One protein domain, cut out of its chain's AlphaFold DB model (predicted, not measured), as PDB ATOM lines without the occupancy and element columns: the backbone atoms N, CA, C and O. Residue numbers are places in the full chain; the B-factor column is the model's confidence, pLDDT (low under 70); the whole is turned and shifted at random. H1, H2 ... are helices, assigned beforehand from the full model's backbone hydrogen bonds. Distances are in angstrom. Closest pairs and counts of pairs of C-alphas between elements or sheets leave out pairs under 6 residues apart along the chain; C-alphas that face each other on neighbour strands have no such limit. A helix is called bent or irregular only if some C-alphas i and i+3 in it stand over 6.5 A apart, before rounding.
ATOM      1  N   VAL A   2     169.112 131.924 178.404       84.00
ATOM      2  CA  VAL A   2     168.393 132.485 179.575       84.00
ATOM      3  C   VAL A   2     168.752 133.954 179.856       84.00
ATOM      4  O   VAL A   2     167.856 134.771 180.034       84.00
ATOM      5  N   LEU A   3     170.040 134.319 179.803       82.56
ATOM      6  CA  LEU A   3     170.486 135.706 180.016       82.56
ATOM      7  C   LEU A   3     169.960 136.681 178.952       82.56
ATOM      8  O   LEU A   3     169.606 137.805 179.279       82.56
ATOM      9  N   ILE A   4     169.867 136.241 177.694       84.94
ATOM     10  CA  ILE A   4     169.350 137.067 176.592       84.94
ATOM     11  C   ILE A   4     167.851 137.306 176.791       84.94
ATOM     12  O   ILE A   4     167.377 138.428 176.646       84.94
ATOM     13  N   PHE A   5     167.112 136.266 177.180       87.06
ATOM     14  CA  PHE A   5     165.684 136.381 177.461       87.06
ATOM     15  C   PHE A   5     165.407 137.271 178.683       87.06
ATOM     16  O   PHE A   5     164.549 138.150 178.626       87.06
ATOM     17  N   ALA A   6     166.181 137.111 179.760       84.00
ATOM     18  CA  ALA A   6     166.105 137.978 180.933       84.00
ATOM     19  C   ALA A   6     166.451 139.437 180.591       84.00
ATOM     20  O   ALA A   6     165.753 140.351 181.029       84.00
ATOM     21  N   ALA A   7     167.474 139.663 179.760       83.44
ATOM     22  CA  ALA A   7     167.826 140.992 179.269       83.44
ATOM     23  C   ALA A   7     166.701 141.606 178.420       83.44
ATOM     24  O   ALA A   7     166.377 142.780 178.594       83.44
ATOM     25  N   ALA A   8     166.055 140.815 177.557       85.25
ATOM     26  CA  ALA A   8     164.913 141.263 176.765       85.25
ATOM     27  C   ALA A   8     163.723 141.659 177.655       85.25
ATOM     28  O   ALA A   8     163.182 142.753 177.501       85.25
ATOM     29  N   LEU A   9     163.361 140.825 178.635       87.00
ATOM     30  CA  LEU A   9     162.296 141.136 179.596       87.00
ATOM     31  C   LEU A   9     162.610 142.389 180.419       87.00
ATOM     32  O   LEU A   9     161.747 143.253 180.575       87.00
ATOM     33  N   CYS A  10     163.845 142.516 180.908       82.44
ATOM     34  CA  CYS A  10     164.290 143.685 181.661       82.44
ATOM     35  C   CYS A  10     164.211 144.961 180.807       82.44
ATOM     36  O   CYS A  10     163.670 145.971 181.249       82.44
ATOM     37  N   SER A  11     164.647 144.894 179.547       80.56
ATOM     38  CA  SER A  11     164.558 146.010 178.600       80.56
ATOM     39  C   SER A  11     163.107 146.453 178.352       80.56
ATOM     40  O   SER A  11     162.798 147.651 178.368       80.56
ATOM     41  N   VAL A  12     162.182 145.496 178.205       85.44
ATOM     42  CA  VAL A  12     160.746 145.784 178.051       85.44
ATOM     43  C   VAL A  12     160.172 146.412 179.325       85.44
ATOM     44  O   VAL A  12     159.486 147.431 179.241       85.44
ATOM     45  N   LEU A  13     160.486 145.865 180.504       85.06
ATOM     46  CA  LEU A  13     160.046 146.399 181.799       85.06
ATOM     47  C   LEU A  13     160.509 147.845 182.014       85.06
ATOM     48  O   LEU A  13     159.694 148.707 182.348       85.06
ATOM     49  N   VAL A  14     161.792 148.127 181.767       81.75
ATOM     50  CA  VAL A  14     162.362 149.479 181.864       81.75
ATOM     51  C   VAL A  14     161.657 150.427 180.893       81.75
ATOM     52  O   VAL A  14     161.243 151.518 181.283       81.75
ATOM     53  N   SER A  15     161.425 150.001 179.651       76.69
ATOM     54  CA  SER A  15     160.725 150.810 178.644       76.69
ATOM     55  C   SER A  15     159.286 151.146 179.053       76.69
ATOM     56  O   SER A  15     158.839 152.284 178.888       76.69
ATOM     57  N   VAL A  16     158.554 150.183 179.622       82.94
ATOM     58  CA  VAL A  16     157.188 150.390 180.131       82.94
ATOM     59  C   VAL A  16     157.182 151.346 181.327       82.94
ATOM     60  O   VAL A  16     156.369 152.275 181.358       82.94
ATOM     61  N   LEU A  17     158.106 151.174 182.278       81.56
ATOM     62  CA  LEU A  17     158.278 152.074 183.425       81.56
ATOM     63  C   LEU A  17     158.556 153.509 182.973       81.56
ATOM     64  O   LEU A  17     157.851 154.433 183.379       81.56
ATOM     65  N   LEU A  18     159.525 153.691 182.074       77.50
ATOM     66  CA  LEU A  18     159.878 155.002 181.538       77.50
ATOM     67  C   LEU A  18     158.699 155.638 180.790       77.50
ATOM     68  O   LEU A  18     158.420 156.821 180.973       77.50
ATOM     69  N   LYS A  19     157.943 154.866 180.001       74.81
ATOM     70  CA  LYS A  19     156.757 155.371 179.290       74.81
ATOM     71  C   LYS A  19     155.653 155.822 180.252       74.81
ATOM     72  O   LYS A  19     155.023 156.852 180.006       74.81
ATOM     73  N   ASN A  20     155.437 155.101 181.352       80.12
ATOM     74  CA  ASN A  20     154.477 155.486 182.390       80.12
ATOM     75  C   ASN A  20     154.909 156.746 183.150       80.12
ATOM     76  O   ASN A  20     154.076 157.613 183.411       80.12
ATOM     77  N   LEU A  21     156.197 156.887 183.464       77.56
ATOM     78  CA  LEU A  21     156.733 158.100 184.086       77.56
ATOM     79  C   LEU A  21     156.659 159.294 183.126       77.56
ATOM     80  O   LEU A  21     156.222 160.372 183.513       77.56
ATOM     81  N   LYS A  22     156.949 159.102 181.837       72.12
ATOM     82  CA  LYS A  22     156.794 160.167 180.839       72.12
ATOM     83  C   LYS A  22     155.351 160.681 180.760       72.12
ATOM     84  O   LYS A  22     155.142 161.887 180.689       72.12
ATOM     85  N   LYS A  23     154.348 159.794 180.840       75.19
ATOM     86  CA  LYS A  23     152.924 160.189 180.899       75.19
ATOM     87  C   LYS A  23     152.576 161.032 182.130       75.19
ATOM     88  O   LYS A  23     151.653 161.830 182.063       75.19
ATOM     89  N   LYS A  24     153.310 160.866 183.233       78.38
ATOM     90  CA  LYS A  24     153.159 161.664 184.459       78.38
ATOM     91  C   LYS A  24     153.900 163.011 184.406       78.38
ATOM     92  O   LYS A  24     153.873 163.738 185.389       78.38
ATOM     93  N   GLY A  25     154.553 163.349 183.288       75.38
ATOM     94  CA  GLY A  25     155.227 164.638 183.100       75.38
ATOM     95  C   GLY A  25     156.631 164.726 183.703       75.38
ATOM     96  O   GLY A  25     157.157 165.826 183.850       75.38
ATOM     97  N   TYR A  26     157.258 163.598 184.055       77.38
ATOM     98  CA  TYR A  26     158.628 163.609 184.573       77.38
ATOM     99  C   TYR A  26     159.631 164.071 183.510       77.38
ATOM    100  O   TYR A  26     159.541 163.705 182.334       77.38
ATOM    101  N   GLN A  27     160.617 164.858 183.944       79.50
ATOM    102  CA  GLN A  27     161.672 165.358 183.072       79.50
ATOM    103  C   GLN A  27     162.585 164.210 182.597       79.50
ATOM    104  O   GLN A  27     162.953 163.349 183.406       79.50
ATOM    105  N   PRO A  28     163.041 164.220 181.328       72.75
ATOM    106  CA  PRO A  28     163.921 163.183 180.782       72.75
ATOM    107  C   PRO A  28     165.193 162.970 181.612       72.75
ATOM    108  O   PRO A  28     165.632 161.840 181.801       72.75
ATOM    109  N   MET A  29     165.749 164.053 182.164       75.75
ATOM    110  CA  MET A  29     166.962 164.010 182.981       75.75
ATOM    111  C   MET A  29     166.781 163.183 184.260       75.75
ATOM    112  O   MET A  29     167.625 162.355 184.595       75.75
ATOM    113  N   GLN A  30     165.649 163.348 184.948       79.19
ATOM    114  CA  GLN A  30     165.356 162.615 186.179       79.19
ATOM    115  C   GLN A  30     165.124 161.125 185.904       79.19
ATOM    116  O   GLN A  30     165.518 160.273 186.698       79.19
ATOM    117  N   MET A  31     164.530 160.807 184.751       80.38
ATOM    118  CA  MET A  31     164.332 159.432 184.300       80.38
ATOM    119  C   MET A  31     165.664 158.735 183.984       80.38
ATOM    120  O   MET A  31     165.862 157.592 184.393       80.38
ATOM    121  N   ILE A  32     166.590 159.425 183.308       79.50
ATOM    122  CA  ILE A  32     167.938 158.907 183.021       79.50
ATOM    123  C   ILE A  32     168.706 158.682 184.326       79.50
ATOM    124  O   ILE A  32     169.268 157.605 184.513       79.50
ATOM    125  N   ALA A  33     168.682 159.656 185.242       83.25
ATOM    126  CA  ALA A  33     169.354 159.557 186.535       83.25
ATOM    127  C   ALA A  33     168.851 158.356 187.353       83.25
ATOM    128  O   ALA A  33     169.657 157.576 187.859       83.25
ATOM    129  N   TRP A  34     167.530 158.152 187.423       82.38
ATOM    130  CA  TRP A  34     166.947 157.002 188.119       82.38
ATOM    131  C   TRP A  34     167.260 155.667 187.448       82.38
ATOM    132  O   TRP A  34     167.563 154.701 188.149       82.38
ATOM    133  N   ASN A  35     167.241 155.603 186.114       83.88
ATOM    134  CA  ASN A  35     167.641 154.401 185.386       83.88
ATOM    135  C   ASN A  35     169.092 154.022 185.720       83.88
ATOM    136  O   ASN A  35     169.373 152.882 186.079       83.88
ATOM    137  N   TYR A  36     169.993 155.001 185.697       82.31
ATOM    138  CA  TYR A  36     171.400 154.801 186.026       82.31
ATOM    139  C   TYR A  36     171.612 154.361 187.476       82.31
ATOM    140  O   TYR A  36     172.294 153.370 187.722       82.31
ATOM    141  N   ALA A  37     170.964 155.038 188.428       85.25
ATOM    142  CA  ALA A  37     171.026 154.676 189.840       85.25
ATOM    143  C   ALA A  37     170.516 153.245 190.080       85.25
ATOM    144  O   ALA A  37     171.167 152.464 190.774       85.25
ATOM    145  N   SER A  38     169.392 152.869 189.455       85.12
ATOM    146  CA  SER A  38     168.864 151.505 189.550       85.12
ATOM    147  C   SER A  38     169.791 150.472 188.914       85.12
ATOM    148  O   SER A  38     169.979 149.405 189.490       85.12
ATOM    149  N   ALA A  39     170.418 150.786 187.777       83.94
ATOM    150  CA  ALA A  39     171.349 149.888 187.106       83.94
ATOM    151  C   ALA A  39     172.609 149.669 187.949       83.94
ATOM    152  O   ALA A  39     173.023 148.527 188.129       83.94
ATOM    153  N   SER A  40     173.179 150.730 188.529       84.00
ATOM    154  CA  SER A  40     174.314 150.624 189.452       84.00
ATOM    155  C   SER A  40     173.965 149.800 190.691       84.00
ATOM    156  O   SER A  40     174.738 148.923 191.073       84.00
ATOM    157  N   LEU A  41     172.786 150.024 191.284       86.38
ATOM    158  CA  LEU A  41     172.324 149.268 192.448       86.38
ATOM    159  C   LEU A  41     172.108 147.785 192.116       86.38
ATOM    160  O   LEU A  41     172.576 146.911 192.840       86.38
ATOM    161  N   LEU A  42     171.430 147.490 191.005       83.12
ATOM    162  CA  LEU A  42     171.198 146.122 190.550       83.12
ATOM    163  C   LEU A  42     172.506 145.422 190.195       83.12
ATOM    164  O   LEU A  42     172.672 144.261 190.549       83.12
ATOM    165  N   CYS A  43     173.446 146.117 189.555       82.12
ATOM    166  CA  CYS A  43     174.767 145.577 189.259       82.12
ATOM    167  C   CYS A  43     175.502 145.218 190.557       82.12
ATOM    168  O   CYS A  43     175.996 144.103 190.695       82.12
ATOM    169  N   TYR A  44     175.472 146.101 191.558       81.06
ATOM    170  CA  TYR A  44     176.054 145.820 192.868       81.06
ATOM    171  C   TYR A  44     175.419 144.592 193.550       81.06
ATOM    172  O   TYR A  44     176.133 143.733 194.065       81.06
ATOM    173  N   LEU A  45     174.087 144.469 193.514       81.31
ATOM    174  CA  LEU A  45     173.354 143.377 194.167       81.31
ATOM    175  C   LEU A  45     173.472 142.028 193.439       81.31
ATOM    176  O   LEU A  45     173.606 140.994 194.095       81.31
ATOM    177  N   LEU A  46     173.403 142.024 192.105       77.19
ATOM    178  CA  LEU A  46     173.417 140.807 191.282       77.19
ATOM    179  C   LEU A  46     174.828 140.274 191.060       77.19
ATOM    180  O   LEU A  46     175.037 139.068 191.162       77.19
ATOM    181  N   PHE A  47     175.782 141.152 190.742       69.88
ATOM    182  CA  PHE A  47     177.140 140.730 190.406       69.88
ATOM    183  C   PHE A  47     178.050 140.586 191.622       69.88
ATOM    184  O   PHE A  47     179.079 139.938 191.476       69.88
ATOM    185  N   LYS A  48     177.680 141.145 192.793       63.69
ATOM    186  CA  LYS A  48     178.501 141.147 194.021       63.69
ATOM    187  C   LYS A  48     179.974 141.400 193.680       63.69
ATOM    188  O   LYS A  48     180.771 140.464 193.751       63.69
ATOM    189  N   PRO A  49     180.318 142.619 193.227       65.31
ATOM    190  CA  PRO A  49     181.647 142.900 192.701       65.31
ATOM    191  C   PRO A  49     182.706 142.428 193.702       65.31
ATOM    192  O   PRO A  49     182.686 142.843 194.859       65.31
TER     193      PRO A  49
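This is residues 2 to 49 of the 115 residues of the protein "EamA family transporter" of Enterobacteriaceae bacterium TzEc077 (UniProt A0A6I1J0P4). Two long helices, H1 and H2, make a helical hairpin shaped like a narrow V, meeting near the turn and spreading apart toward the two ends of the printed part. Residues 2 to 13 of H1 and residues 36 to 49, of which 36 to 47 belong to H2, stand free as the two arms. The printed part has 48 residues, with two named helices in the order H1, H2 and no named strand; the class is all helix. It is loose, with a radius of gyration of the C-alphas of 12.3 A, and its C-alphas span 34 by 22 by 10 A.

H1, residues 2 to 23, is the longest helix, and H2, residues 28 to 47, follows it. The two only just touch, with 3 pairs of C-alphas within 8 A. The closest are the C-alphas of Leu 18 and Met 31, 6.9 A apart. H1 touches H2 with residues 18 to 22 alone, and H2 touches H1 with residues 28 to 31 alone. Their lines stand at a shallow tilt of 28 degrees, and they run opposite ways as a helical hairpin. Their centres are 12.9 A apart. In H1 and H2 every O i to N i+4 pair is within hydrogen-bond range.

H1 has 22 residues and measures 31.8 A from C-alpha 2 at (168.393, 132.485, 179.575) to C-alpha 23 at (152.924, 160.189, 180.899). H2 has 20 residues and measures 27.8 A from its first to its last C-alpha, ending with C-alpha 47 at (177.140, 140.730, 190.406). Neither helix is bent.

The two C-alphas farthest apart are those of Lys 23 and Pro 49, at 35.5 A. The outline is flat, but only just, with spans of 34 by 22 by 10 A. The printed part has no cut, and the link from H1 to H2, of 4 residues, is tight. The mean pLDDT of the printed part is 80.2, and residues 47 to 49 of the model are under 70.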